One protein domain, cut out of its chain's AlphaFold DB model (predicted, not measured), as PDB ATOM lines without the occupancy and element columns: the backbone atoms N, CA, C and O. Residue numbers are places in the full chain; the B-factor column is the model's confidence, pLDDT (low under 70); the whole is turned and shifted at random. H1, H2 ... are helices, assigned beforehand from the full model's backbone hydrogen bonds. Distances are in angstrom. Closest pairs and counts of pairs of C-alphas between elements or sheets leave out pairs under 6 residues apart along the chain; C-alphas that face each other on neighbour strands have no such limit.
ATOM      1  N   PRO A  24     204.285 212.720 216.335       65.44
ATOM      2  CA  PRO A  24     204.396 212.845 217.791       65.44
ATOM      3  C   PRO A  24     205.844 212.938 218.302       65.44
ATOM      4  O   PRO A  24     206.097 213.656 219.265       65.44
ATOM      5  N   VAL A  25     206.809 212.263 217.669       69.12
ATOM      6  CA  VAL A  25     208.225 212.297 218.089       69.12
ATOM      7  C   VAL A  25     208.856 213.637 217.718       69.12
ATOM      8  O   VAL A  25     209.556 214.250 218.526       69.12
ATOM      9  N   CYS A  26     208.549 214.136 216.521       70.19
ATOM     10  CA  CYS A  26     209.008 215.444 216.071       70.19
ATOM     11  C   CYS A  26     208.399 216.588 216.874       70.19
ATOM     12  O   CYS A  26     209.127 217.508 217.224       70.19
ATOM     13  N   ALA A  27     207.125 216.505 217.266       66.94
ATOM     14  CA  ALA A  27     206.506 217.509 218.131       66.94
ATOM     15  C   ALA A  27     207.174 217.604 219.518       66.94
ATOM     16  O   ALA A  27     207.238 218.688 220.092       66.94
ATOM     17  N   VAL A  28     207.704 216.493 220.047       72.62
ATOM     18  CA  VAL A  28     208.425 216.473 221.332       72.62
ATOM     19  C   VAL A  28     209.872 216.956 221.183       72.62
ATOM     20  O   VAL A  28     210.355 217.711 222.022       72.62
ATOM     21  N   MET A  29     210.574 216.536 220.127       69.44
ATOM     22  CA  MET A  29     211.999 216.852 219.924       69.44
ATOM     23  C   MET A  29     212.234 218.233 219.287       69.44
ATOM     24  O   MET A  29     213.245 218.876 219.562       69.44
ATOM     25  N   ARG A  30     211.316 218.696 218.431       70.50
ATOM     26  CA  ARG A  30     211.304 220.016 217.783       70.50
ATOM     27  C   ARG A  30     209.859 220.520 217.610       70.50
ATOM     28  O   ARG A  30     209.284 220.376 216.529       70.50
ATOM     29  N   PRO A  31     209.289 221.167 218.639       69.00
ATOM     30  CA  PRO A  31     207.904 221.642 218.604       69.00
ATOM     31  C   PRO A  31     207.606 222.634 217.462       69.00
ATOM     32  O   PRO A  31     206.484 222.656 216.971       69.00
ATOM     33  N   ASP A  32     208.612 223.374 216.977       68.00
ATOM     34  CA  ASP A  32     208.478 224.356 215.886       68.00
ATOM     35  C   ASP A  32     209.050 223.868 214.538       68.00
ATOM     36  O   ASP A  32     209.510 224.664 213.711       68.00
ATOM     37  N   TRP A  33     209.107 222.553 214.300       70.19
ATOM     38  CA  TRP A  33     209.653 222.032 213.045       70.19
ATOM     39  C   TRP A  33     208.792 222.434 211.839       70.19
ATOM     40  O   TRP A  33     207.636 222.052 211.705       70.19
ATOM     41  N   ASN A  34     209.393 223.179 210.914       68.44
ATOM     42  CA  ASN A  34     208.752 223.723 209.715       68.44
ATOM     43  C   ASN A  34     208.909 222.830 208.468       68.44
ATOM     44  O   ASN A  34     208.715 223.300 207.348       68.44
ATOM     45  N   GLY A  35     209.307 221.564 208.643       66.44
ATOM     46  CA  GLY A  35     209.550 220.619 207.547       66.44
ATOM     47  C   GLY A  35     210.906 220.774 206.848       66.44
ATOM     48  O   GLY A  35     211.211 220.007 205.938       66.44
ATOM     49  N   ILE A  36     211.747 221.732 207.258       70.75
ATOM     50  CA  ILE A  36     213.110 221.868 206.725       70.75
ATOM     51  C   ILE A  36     214.006 220.797 207.370       70.75
ATOM     52  O   ILE A  36     214.015 220.680 208.602       70.75
ATOM     53  N   PRO A  37     214.782 220.026 206.584       72.31
ATOM     54  CA  PRO A  37     215.630 218.975 207.130       72.31
ATOM     55  C   PRO A  37     216.682 219.547 208.087       72.31
ATOM     56  O   PRO A  37     217.292 220.590 207.828       72.31
ATOM     57  N   ALA A  38     216.912 218.861 209.205       78.81
ATOM     58  CA  ALA A  38     217.943 219.237 210.162       78.81
ATOM     59  C   ALA A  38     219.332 219.201 209.505       78.81
ATOM     60  O   ALA A  38     219.750 218.195 208.930       78.81
ATOM     61  N   THR A  39     220.071 220.309 209.602       82.19
ATOM     62  CA  THR A  39     221.446 220.363 209.090       82.19
ATOM     63  C   THR A  39     222.415 219.664 210.045       82.19
ATOM     64  O   THR A  39     222.211 219.660 211.261       82.19
ATOM     65  N   LEU A  40     223.524 219.143 209.505       82.00
ATOM     66  CA  LEU A  40     224.596 218.516 210.294       82.00
ATOM     67  C   LEU A  40     225.155 219.446 211.384       82.00
ATOM     68  O   LEU A  40     225.529 218.981 212.458       82.00
ATOM     69  N   ILE A  41     225.211 220.754 211.113       84.94
ATOM     70  CA  ILE A  41     225.767 221.754 212.033       84.94
ATOM     71  C   ILE A  41     224.795 222.026 213.178       84.94
ATOM     72  O   ILE A  41     225.203 222.008 214.337       84.94
ATOM     73  N   THR A  42     223.513 222.256 212.873       83.75
ATOM     74  CA  THR A  42     222.492 222.503 213.901       83.75
ATOM     75  C   THR A  42     222.366 221.304 214.834       83.75
ATOM     76  O   THR A  42     222.296 221.482 216.047       83.75
ATOM     77  N   GLU A  43     222.401 220.091 214.279       85.25
ATOM     78  CA  GLU A  43     222.336 218.862 215.068       85.25
ATOM     79  C   GLU A  43     223.571 218.696 215.958       85.25
ATOM     80  O   GLU A  43     223.451 218.435 217.152       85.25
ATOM     81  N   ALA A  44     224.771 218.921 215.413       88.00
ATOM     82  CA  ALA A  44     225.996 218.853 216.200       88.00
ATOM     83  C   ALA A  44     226.007 219.885 217.332       88.00
ATOM     84  O   ALA A  44     226.370 219.548 218.456       88.00
ATOM     85  N   LEU A  45     225.574 221.120 217.066       89.31
ATOM     86  CA  LEU A  45     225.508 222.168 218.081       89.31
ATOM     87  C   LEU A  45     224.509 221.810 219.186       89.31
ATOM     88  O   LEU A  45     224.821 221.958 220.365       89.31
ATOM     89  N   HIS A  46     223.343 221.281 218.812       87.69
ATOM     90  CA  HIS A  46     222.339 220.810 219.761       87.69
ATOM     91  C   HIS A  46     222.871 219.654 220.623       87.69
ATOM     92  O   HIS A  46     222.706 219.649 221.844       87.69
ATOM     93  N   LEU A  47     223.592 218.709 220.016       89.25
ATOM     94  CA  LEU A  47     224.248 217.622 220.737       89.25
ATOM     95  C   LEU A  47     225.344 218.142 221.672       89.25
ATOM     96  O   LEU A  47     225.373 217.725 222.825       89.25
ATOM     97  N   PHE A  48     226.183 219.092 221.255       91.50
ATOM     98  CA  PHE A  48     227.202 219.684 222.131       91.50
ATOM     99  C   PHE A  48     226.609 220.500 223.283       91.50
ATOM    100  O   PHE A  48     227.170 220.488 224.377       91.50
ATOM    101  N   ALA A  49     225.468 221.156 223.068       91.25
ATOM    102  CA  ALA A  49     224.752 221.903 224.099       91.25
ATOM    103  C   ALA A  49     224.001 221.002 225.099       91.25
ATOM    104  O   ALA A  49     223.499 221.489 226.112       91.25
ATOM    105  N   SER A  50     223.921 219.691 224.851       90.12
ATOM    106  CA  SER A  50     223.271 218.764 225.778       90.12
ATOM    107  C   SER A  50     224.034 218.644 227.101       90.12
ATOM    108  O   SER A  50     225.265 218.627 227.129       90.12
ATOM    109  N   GLY A  51     223.299 218.491 228.209       93.50
ATOM    110  CA  GLY A  51     223.872 218.407 229.560       93.50
ATOM    111  C   GLY A  51     225.048 217.425 229.700       93.50
ATOM    112  O   GLY A  51     226.105 217.830 230.189       93.50
ATOM    113  N   PRO A  52     224.938 216.168 229.220       93.31
ATOM    114  CA  PRO A  52     226.044 215.210 229.270       93.31
ATOM    115  C   PRO A  52     227.273 215.661 228.472       93.31
ATOM    116  O   PRO A  52     228.401 215.493 228.930       93.31
ATOM    117  N   SER A  53     227.069 216.287 227.309       94.00
ATOM    118  CA  SER A  53     228.172 216.777 226.475       94.00
ATOM    119  C   SER A  53     228.894 217.947 227.131       94.00
ATOM    120  O   SER A  53     230.119 217.977 227.128       94.00
ATOM    121  N   VAL A  54     228.167 218.870 227.766       95.31
ATOM    122  CA  VAL A  54     228.767 219.983 228.519       95.31
ATOM    123  C   VAL A  54     229.634 219.461 229.668       95.31
ATOM    124  O   VAL A  54     230.771 219.905 229.831       95.31
ATOM    125  N   LEU A  55     229.150 218.472 230.424       95.62
ATOM    126  CA  LEU A  55     229.933 217.836 231.489       95.62
ATOM    127  C   LEU A  55     231.203 217.166 230.946       95.62
ATOM    128  O   LEU A  55     232.286 217.341 231.510       95.62
ATOM    129  N   LEU A  56     231.100 216.447 229.826       94.38
ATOM    130  CA  LEU A  56     232.250 215.808 229.186       94.38
ATOM    131  C   LEU A  56     233.241 216.824 228.604       94.38
ATOM    132  O   LEU A  56     234.449 216.594 228.668       94.38
ATOM    133  N   LEU A  57     232.780 217.965 228.088       95.38
ATOM    134  CA  LEU A  57     233.646 219.058 227.632       95.38
ATOM    135  C   LEU A  57     234.447 219.657 228.793       95.38
ATOM    136  O   LEU A  57     235.658 219.844 228.664       95.38
ATOM    137  N   ILE A  58     233.808 219.883 229.944       94.81
ATOM    138  CA  ILE A  58     234.489 220.339 231.165       94.81
ATOM    139  C   ILE A  58     235.525 219.301 231.610       94.81
ATOM    140  O   ILE A  58     236.678 219.649 231.872       94.81
ATOM    141  N   GLY A  59     235.150 218.018 231.631       92.94
ATOM    142  CA  GLY A  59     236.066 216.920 231.941       92.94
ATOM    143  C   GLY A  59     237.257 216.862 230.982       92.94
ATOM    144  O   GLY A  59     238.395 216.706 231.419       92.94
ATOM    145  N   THR A  60     237.018 217.077 229.687       92.81
ATOM    146  CA  THR A  60     238.060 217.141 228.651       92.81
ATOM    147  C   THR A  60     239.027 218.288 228.921       92.81
ATOM    148  O   THR A  60     240.238 218.070 228.952       92.81
ATOM    149  N   ALA A  61     238.519 219.492 229.192       93.62
ATOM    150  CA  ALA A  61     239.344 220.652 229.525       93.62
ATOM    151  C   ALA A  61     240.185 220.421 230.793       93.62
ATOM    152  O   ALA A  61     241.367 220.772 230.832       93.62
ATOM    153  N   LEU A  62     239.608 219.779 231.813       93.38
ATOM    154  CA  LEU A  62     240.313 219.448 233.048       93.38
ATOM    155  C   LEU A  62     241.399 218.388 232.821       93.38
ATOM    156  O   LEU A  62     242.520 218.548 233.304       93.38
ATOM    157  N   ALA A  63     241.106 217.347 232.039       91.12
ATOM    158  CA  ALA A  63     242.073 216.317 231.666       91.12
ATOM    159  C   ALA A  63     243.249 216.906 230.871       91.12
ATOM    160  O   ALA A  63     244.404 216.583 231.158       91.12
ATOM    161  N   PHE A  64     242.979 217.836 229.946       90.44
ATOM    162  CA  PHE A  64     244.014 218.615 229.261       90.44
ATOM    163  C   PHE A  64     244.840 219.448 230.248       90.44
ATOM    164  O   PHE A  64     246.069 219.427 230.192       90.44
ATOM    165  N   ARG A  65     244.211 220.169 231.181       90.44
ATOM    166  CA  ARG A  65     244.943 221.045 232.107       90.44
ATOM    167  C   ARG A  65     245.816 220.278 233.098       90.44
ATOM    168  O   ARG A  65     246.934 220.707 233.366       90.44
ATOM    169  N   LEU A  66     245.326 219.159 233.625       90.19
ATOM    170  CA  LEU A  66     246.042 218.358 234.621       90.19
ATOM    171  C   LEU A  66     247.014 217.348 234.002       90.19
ATOM    172  O   LEU A  66     247.814 216.768 234.729       90.19
ATOM    173  N   ARG A  67     246.944 217.113 232.680       86.12
ATOM    174  CA  ARG A  67     247.700 216.057 231.977       86.12
ATOM    175  C   ARG A  67     247.569 214.682 232.646       86.12
ATOM    176  O   ARG A  67     248.490 213.871 232.633       86.12
ATOM    177  N   HIS A  68     246.411 214.424 233.247       84.19
ATOM    178  CA  HIS A  68     246.180 213.230 234.047       84.19
ATOM    179  C   HIS A  68     245.746 212.063 233.155       84.19
ATOM    180  O   HIS A  68     244.656 212.096 232.586       84.19
ATOM    181  N   GLN A  69     246.570 211.016 233.058       87.62
ATOM    182  CA  GLN A  69     246.339 209.879 232.152       87.62
ATOM    183  C   GLN A  69     245.017 209.153 232.424       87.62
ATOM    184  O   GLN A  69     244.217 208.947 231.517       87.62
ATOM    185  N   TRP A  70     244.738 208.838 233.691       89.19
ATOM    186  CA  TRP A  70     243.478 208.193 234.075       89.19
ATOM    187  C   TRP A  70     242.268 209.103 233.863       89.19
ATOM    188  O   TRP A  70     241.176 208.628 233.567       89.19
ATOM    189  N   GLY A  71     242.472 210.421 233.975       88.69
ATOM    190  CA  GLY A  71     241.430 211.410 233.709       88.69
ATOM    191  C   GLY A  71     241.091 211.461 232.223       88.69
ATOM    192  O   GLY A  71     239.920 211.433 231.860       88.69
ATOM    193  N   ALA A  72     242.112 211.449 231.362       90.38
ATOM    194  CA  ALA A  72     241.930 211.358 229.919       90.38
ATOM    195  C   ALA A  72     241.210 210.063 229.517       90.38
ATOM    196  O   ALA A  72     240.269 210.118 228.730       90.38
ATOM    197  N   LEU A  73     241.582 208.919 230.103       92.81
ATOM    198  CA  LEU A  73     240.921 207.641 229.830       92.81
ATOM    199  C   LEU A  73     239.442 207.664 230.233       92.81
ATOM    200  O   LEU A  73     238.590 207.310 229.424       92.81
ATOM    201  N   ALA A  74     239.127 208.139 231.441       94.38
ATOM    202  CA  ALA A  74     237.745 208.259 231.904       94.38
ATOM    203  C   ALA A  74     236.902 209.150 230.976       94.38
ATOM    204  O   ALA A  74     235.772 208.804 230.635       94.38
ATOM    205  N   VAL A  75     237.470 210.267 230.513       94.81
ATOM    206  CA  VAL A  75     236.808 211.184 229.577       94.81
ATOM    207  C   VAL A  75     236.588 210.537 228.209       94.81
ATOM    208  O   VAL A  75     235.494 210.651 227.664       94.81
ATOM    209  N   VAL A  76     237.584 209.842 227.650       95.19
ATOM    210  CA  VAL A  76     237.452 209.155 226.352       95.19
ATOM    211  C   VAL A  76     236.396 208.053 226.418       95.19
ATOM    212  O   VAL A  76     235.567 207.957 225.518       95.19
ATOM    213  N   VAL A  77     236.370 207.266 227.496       96.19
ATOM    214  CA  VAL A  77     235.324 206.256 227.716       96.19
ATOM    215  C   VAL A  77     233.953 206.920 227.847       96.19
ATOM    216  O   VAL A  77     232.996 206.465 227.227       96.19
ATOM    217  N   GLY A  78     233.855 208.027 228.589       95.31
ATOM    218  CA  GLY A  78     232.622 208.804 228.711       95.31
ATOM    219  C   GLY A  78     232.104 209.301 227.360       95.31
ATOM    220  O   GLY A  78     230.928 209.114 227.044       95.31
ATOM    221  N   TRP A  79     232.987 209.853 226.525       96.38
ATOM    222  CA  TRP A  79     232.660 210.235 225.151       96.38
ATOM    223  C   TRP A  79     232.219 209.040 224.309       96.38
ATOM    224  O   TRP A  79     231.196 209.142 223.641       96.38
ATOM    225  N   ALA A  80     232.922 207.906 224.378       94.94
ATOM    226  CA  ALA A  80     232.582 206.704 223.620       94.94
ATOM    227  C   ALA A  80     231.186 206.166 223.979       94.94
ATOM    228  O   ALA A  80     230.375 205.893 223.087       94.94
ATOM    229  N   VAL A  81     230.874 206.070 225.276       95.31
ATOM    230  CA  VAL A  81     229.547 205.664 225.766       95.31
ATOM    231  C   VAL A  81     228.481 206.635 225.267       95.31
ATOM    232  O   VAL A  81     227.490 206.210 224.674       95.31
ATOM    233  N   TRP A  82     228.704 207.940 225.430       94.44
ATOM    234  CA  TRP A  82     227.748 208.957 225.002       94.44
ATOM    235  C   TRP A  82     227.502 208.936 223.488       94.44
ATOM    236  O   TRP A  82     226.351 208.943 223.048       94.44
ATOM    237  N   THR A  83     228.557 208.835 222.674       92.81
ATOM    238  CA  THR A  83     228.419 208.718 221.216       92.81
ATOM    239  C   THR A  83     227.709 207.435 220.804       92.81
ATOM    240  O   THR A  83     226.946 207.466 219.847       92.81
ATOM    241  N   SER A  84     227.897 206.333 221.539       91.12
ATOM    242  CA  SER A  84     227.241 205.053 221.240       91.12
ATOM    243  C   SER A  84     225.734 205.133 221.476       91.12
ATOM    244  O   SER A  84     224.961 204.726 220.615       91.12
ATOM    245  N   ILE A  85     225.313 205.744 222.590       90.12
ATOM    246  CA  ILE A  85     223.893 205.991 222.895       90.12
ATOM    247  C   ILE A  85     223.231 206.834 221.796       90.12
ATOM    248  O   ILE A  85     222.067 206.628 221.467       90.12
ATOM    249  N   ARG A  86     223.962 207.793 221.214       88.75
ATOM    250  CA  ARG A  86     223.447 208.638 220.125       88.75
ATOM    251  C   ARG A  86     223.501 207.977 218.750       88.75
ATOM    252  O   ARG A  86     222.673 208.300 217.908       88.75
ATOM    253  N   ALA A  87     224.465 207.095 218.510       87.12
ATOM    254  CA  ALA A  87     224.617 206.391 217.240       87.12
ATOM    255  C   ALA A  87     223.597 205.255 217.069       87.12
ATOM    256  O   ALA A  87     223.207 204.968 215.941       87.12
ATOM    257  N   PHE A  88     223.167 204.637 218.172       84.75
ATOM    258  CA  PHE A  88     222.243 203.503 218.174       84.75
ATOM    259  C   PHE A  88     220.992 203.822 219.006       84.75
ATOM    260  O   PHE A  88     220.884 203.370 220.150       84.75
ATOM    261  N   PRO A  89     220.050 204.621 218.472       77.44
ATOM    262  CA  PRO A  89     218.768 204.823 219.132       77.44
ATOM    263  C   PRO A  89     218.006 203.492 219.214       77.44
ATOM    264  O   PRO A  89     217.987 202.714 218.267       77.44
ATOM    265  N   SER A  90     217.376 203.213 220.357       75.06
ATOM    266  CA  SER A  90     216.626 201.966 220.584       75.06
ATOM    267  C   SER A  90     215.152 202.045 220.168       75.06
ATOM    268  O   SER A  90     214.405 201.099 220.399       75.06
ATOM    269  N   ASP A  91     214.714 203.183 219.628       77.25
ATOM    270  CA  ASP A  91     213.310 203.483 219.342       77.25
ATOM    271  C   ASP A  91     213.066 203.567 217.829       77.25
ATOM    272  O   ASP A  91     213.646 204.403 217.134       77.25
ATOM    273  N   VAL A  92     212.159 202.719 217.335       72.44
ATOM    274  CA  VAL A  92     211.725 202.679 215.928       72.44
ATOM    275  C   VAL A  92     211.142 204.014 215.447       72.44
ATOM    276  O   VAL A  92     211.221 204.332 214.262       72.44
ATOM    277  N   GLY A  93     210.592 204.829 216.355       67.69
ATOM    278  CA  GLY A  93     210.090 206.168 216.049       67.69
ATOM    279  C   GLY A  93     211.200 207.168 215.718       67.69
ATOM    280  O   GLY A  93     210.981 208.089 214.930       67.69
ATOM    281  N   VAL A  94     212.408 206.970 216.258       73.12
ATOM    282  CA  VAL A  94     213.576 207.818 215.976       73.12
ATOM    283  C   VAL A  94     214.149 207.508 214.595       73.12
ATOM    284  O   VAL A  94     214.505 208.435 213.868       73.12
ATOM    285  N   ASP A  95     214.172 206.237 214.193       73.62
ATOM    286  CA  ASP A  95     214.605 205.844 212.847       73.62
ATOM    287  C   ASP A  95     213.689 206.431 211.767       73.62
ATOM    288  O   ASP A  95     214.166 206.973 210.767       73.62
ATOM    289  N   LEU A  96     212.374 206.408 211.999       71.38
ATOM    290  CA  LEU A  96     211.410 207.012 211.081       71.38
ATOM    291  C   LEU A  96     211.566 208.543 211.018       71.38
ATOM    292  O   LEU A  96     211.575 209.117 209.930       71.38
ATOM    293  N   ALA A  97     211.798 209.202 212.160       70.69
ATOM    294  CA  ALA A  97     212.072 210.641 212.223       70.69
ATOM    295  C   ALA A  97     213.406 211.043 211.552       70.69
ATOM    296  O   ALA A  97     213.530 212.159 211.038       70.69
ATOM    297  N   MET A  98     214.404 210.151 211.519       74.50
ATOM    298  CA  MET A  98     215.646 210.355 210.762       74.50
ATOM    299  C   MET A  98     215.427 210.250 209.246       74.50
ATOM    300  O   MET A  98     216.054 210.995 208.492       74.50
ATOM    301  N   ILE A  99     214.535 209.365 208.784       71.38
ATOM    302  CA  ILE A  99     214.169 209.250 207.359       71.38
ATOM    303  C   ILE A  99     213.416 210.498 206.891       71.38
ATOM    304  O   ILE A  99     213.690 211.012 205.808       71.38
ATOM    305  N   GLU A 100     212.515 211.022 207.723       67.50
ATOM    306  CA  GLU A 100     211.770 212.258 207.445       67.50
ATOM    307  C   GLU A 100     212.647 213.528 207.523       67.50
ATOM    308  O   GLU A 100     212.203 214.618 207.166       67.50
ATOM    309  N   GLY A 101     213.904 213.411 207.971       68.19
ATOM    310  CA  GLY A 101     214.848 214.529 208.079       68.19
ATOM    311  C   GLY A 101     214.579 215.466 209.260       68.19
ATOM    312  O   GLY A 101     215.211 216.519 209.369       68.19
ATOM    313  N   CYS A 102     213.667 215.087 210.153       70.44
ATOM    314  CA  CYS A 102     213.353 215.812 211.378       70.44
ATOM    315  C   CYS A 102     214.516 215.756 212.382       70.44
ATOM    316  O   CYS A 102     214.841 216.768 213.009       70.44
ATOM    317  N   ILE A 103     215.191 214.603 212.469       73.38
ATOM    318  CA  ILE A 103     216.406 214.395 213.268       73.38
ATOM    319  C   ILE A 103     217.604 214.245 212.328       73.38
ATOM    320  O   ILE A 103     217.602 213.411 211.421       73.38
ATOM    321  N   GLY A 104     218.638 215.063 212.537       75.69
ATOM    322  CA  GLY A 104     219.872 214.977 211.762       75.69
ATOM    323  C   GLY A 104     220.719 213.772 212.171       75.69
ATOM    324  O   GLY A 104     220.705 213.332 213.319       75.69
ATOM    325  N   LYS A 105     221.532 213.251 211.246       79.56
ATOM    326  CA  LYS A 105     222.526 212.227 211.600       79.56
ATOM    327  C   LYS A 105     223.599 212.838 212.518       79.56
ATOM    328  O   LYS A 105     224.172 213.869 212.152       79.56
ATOM    329  N   PRO A 106     223.987 212.183 213.630       85.00
ATOM    330  CA  PRO A 106     224.997 212.695 214.564       85.00
ATOM    331  C   PRO A 106     226.438 212.603 214.022       85.00
ATOM    332  O   PRO A 106     227.403 212.695 214.779       85.00
ATOM    333  N   THR A 107     226.625 212.416 212.713       88.38
ATOM    334  CA  THR A 107     227.918 212.122 212.083       88.38
ATOM    335  C   THR A 107     228.967 213.197 212.368       88.38
ATOM    336  O   THR A 107     230.090 212.865 212.739       88.38
ATOM    337  N   LEU A 108     228.603 214.479 212.246       88.12
ATOM    338  CA  LEU A 108     229.533 215.585 212.490       88.12
ATOM    339  C   LEU A 108     229.961 215.652 213.965       88.12
ATOM    340  O   LEU A 108     231.136 215.854 214.260       88.12
ATOM    341  N   PHE A 109     229.021 215.428 214.885       90.81
ATOM    342  CA  PHE A 109     229.295 215.382 216.320       90.81
ATOM    343  C   PHE A 109     230.280 214.260 216.667       90.81
ATOM    344  O   PHE A 109     231.299 214.512 217.306       90.81
ATOM    345  N   ILE A 110     230.024 213.041 216.181       92.62
ATOM    346  CA  ILE A 110     230.886 211.877 216.429       92.62
ATOM    347  C   ILE A 110     232.290 212.108 215.855       92.62
ATOM    348  O   ILE A 110     233.279 211.804 216.520       92.62
ATOM    349  N   ALA A 111     232.396 212.693 214.657       93.81
ATOM    350  CA  ALA A 111     233.684 213.007 214.044       93.81
ATOM    351  C   ALA A 111     234.506 214.004 214.883       93.81
ATOM    352  O   ALA A 111     235.696 213.780 215.115       93.81
ATOM    353  N   ILE A 112     233.875 215.074 215.382       94.25
ATOM    354  CA  ILE A 112     234.540 216.069 216.238       94.25
ATOM    355  C   ILE A 112     234.979 215.432 217.559       94.25
ATOM    356  O   ILE A 112     236.127 215.603 217.969       94.25
ATOM    357  N   VAL A 113     234.100 214.663 218.205       93.81
ATOM    358  CA  VAL A 113     234.420 213.963 219.457       93.81
ATOM    359  C   VAL A 113     235.590 212.997 219.258       93.81
ATOM    360  O   VAL A 113     236.535 213.022 220.043       93.81
ATOM    361  N   GLY A 114     235.591 212.216 218.175       93.88
ATOM    362  CA  GLY A 114     236.698 211.322 217.835       93.88
ATOM    363  C   GLY A 114     238.027 212.066 217.683       93.88
ATOM    364  O   GLY A 114     239.033 211.664 218.269       93.88
ATOM    365  N   ALA A 115     238.030 213.200 216.975       95.50
ATOM    366  CA  ALA A 115     239.217 214.043 216.839       95.50
ATOM    367  C   ALA A 115     239.702 214.601 218.191       95.50
ATOM    368  O   ALA A 115     240.903 214.590 218.471       95.50
ATOM    369  N   MET A 116     238.784 215.036 219.061       93.62
ATOM    370  CA  MET A 116     239.113 215.519 220.408       93.62
ATOM    371  C   MET A 116     239.712 214.419 221.286       93.62
ATOM    372  O   MET A 116     240.709 214.659 221.968       93.62
ATOM    373  N   SER A 117     239.145 213.212 221.256       92.62
ATOM    374  CA  SER A 117     239.667 212.060 221.996       92.62
ATOM    375  C   SER A 117     241.085 211.707 221.552       92.62
ATOM    376  O   SER A 117     241.956 211.516 222.399       92.62
ATOM    377  N   ILE A 118     241.346 211.695 220.242       94.19
ATOM    378  CA  ILE A 118     242.687 211.467 219.690       94.19
ATOM    379  C   ILE A 118     243.660 212.542 220.188       94.19
ATOM    380  O   ILE A 118     244.721 212.215 220.723       94.19
ATOM    381  N   ALA A 119     243.291 213.820 220.076       92.19
ATOM    382  CA  ALA A 119     244.120 214.930 220.540       92.19
ATOM    383  C   ALA A 119     244.439 214.832 222.042       92.19
ATOM    384  O   ALA A 119     245.576 215.069 222.452       92.19
ATOM    385  N   LEU A 120     243.459 214.440 222.863       92.06
ATOM    386  CA  LEU A 120     243.630 214.272 224.305       92.06
ATOM    387  C   LEU A 120     244.594 213.127 224.637       92.06
ATOM    388  O   LEU A 120     245.455 213.291 225.506       92.06
ATOM    389  N   ILE A 121     244.496 211.996 223.935       90.62
ATOM    390  CA  ILE A 121     245.410 210.857 224.106       90.62
ATOM    391  C   ILE A 121     246.836 211.278 223.749       90.62
ATOM    392  O   ILE A 121     247.738 211.123 224.569       90.62
ATOM    393  N   TYR A 122     247.040 211.884 222.576       91.06
ATOM    394  CA  TYR A 122     248.368 212.348 222.160       91.06
ATOM    395  C   TYR A 122     248.966 213.374 223.126       91.06
ATOM    396  O   TYR A 122     250.168 213.356 223.383       91.06
ATOM    397  N   TYR A 123     248.142 214.258 223.686       89.19
ATOM    398  CA  TYR A 123     248.608 215.289 224.610       89.19
ATOM    399  C   TYR A 123     248.946 214.761 226.012       89.19
ATOM    400  O   TYR A 123     249.807 215.327 226.690       89.19
ATOM    401  N   THR A 124     248.267 213.704 226.465       88.62
ATOM    402  CA  THR A 124     248.469 213.104 227.799       88.62
ATOM    403  C   THR A 124     249.396 211.886 227.791       88.62
ATOM    404  O   THR A 124     249.790 211.412 228.862       88.62
ATOM    405  N   ALA A 125     249.789 211.400 226.610       85.19
ATOM    406  CA  ALA A 125     250.730 210.301 226.461       85.19
ATOM    407  C   ALA A 125     252.063 210.601 227.182       85.19
ATOM    408  O   ALA A 125     252.610 211.705 227.057       85.19
TER     409      ALA A 125
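This is residues 24 to 125 of the 130 residues of an uncharacterized protein of Candidatus Rhodobacter lobularis (UniProt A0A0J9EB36). Three long helices, H3, H4 and H6, make an up-and-down bundle, their centres set in a triangle, that fills one end of a rod-like shape; the short helices H1 and H5 form a small head at the other end. H2 is set steeply across the end of the bundle that faces this head, packed on the first residues of H6, and the stretches before H2, after H4 and before H6 bridge to the head. The printed part has 102 residues with six named helices, H1 to H6 in chain order, and no named strand; the class is all helix. It is only just loose, close to compact, with a radius of gyration of the C-alphas of 15.5 A and spans of 46 by 22 by 19 A.

The longest helix, H4, is residues 69 to 87, 26.6 A from first to last C-alpha, starting at C-alpha 69 at (246.339, 209.879, 232.152). H6, residues 107 to 124, is 25.9 A long and ends at C-alpha 124 at (248.469, 213.104, 227.799). H3, residues 51 to 66, is 22.7 A long. H2 is residues 40 to 48, 12.2 A, and H5 is residues 92 to 99, 11.1 A. H1, residues 24 to 29, is 8.9 A long and begins at C-alpha 24 at (204.396, 212.845, 217.791).

H6 is the hub and touches H2, H3 and H4. H4 and H6 run opposite ways at a shallow tilt of 10 degrees, with the closest C-alphas those of Val 76 and Ser 117, 5.7 A apart. H3 and H4 form a helical hairpin at a shallow tilt of 23 degrees, closest at the C-alphas of Ala 63 and Ala 72, 5.3 A. H3 touches H6 with residues 60 to 64 alone, the same way at 21 degrees, a shallow tilt; the closest C-alphas are those of Phe 64 and Leu 120, 6.6 A. H6 touches H2 with residues 107 to 109 alone, at a steep tilt of 53 degrees, closest at the C-alphas of Ala 44 and Phe 109, 4.8 A. H2 and H3 are close but not clearly touching. H1 and H5 touch about perpendicular, at 73 degrees, closest at the C-alphas of Val 25 and Gly 93, 6.7 A; H5 is apart from H4 and H6. In H1 to H6 every O i to N i+4 pair is within hydrogen-bond range.

The two C-alphas farthest apart, those of Pro 24 and Ala 125, are 47.2 A apart. The printed part has no cut and no long link. The mean pLDDT of the printed part is 84.9; 11 residues are under 70, among them residues 24 to 25, 34 to 35 and 100 to 101.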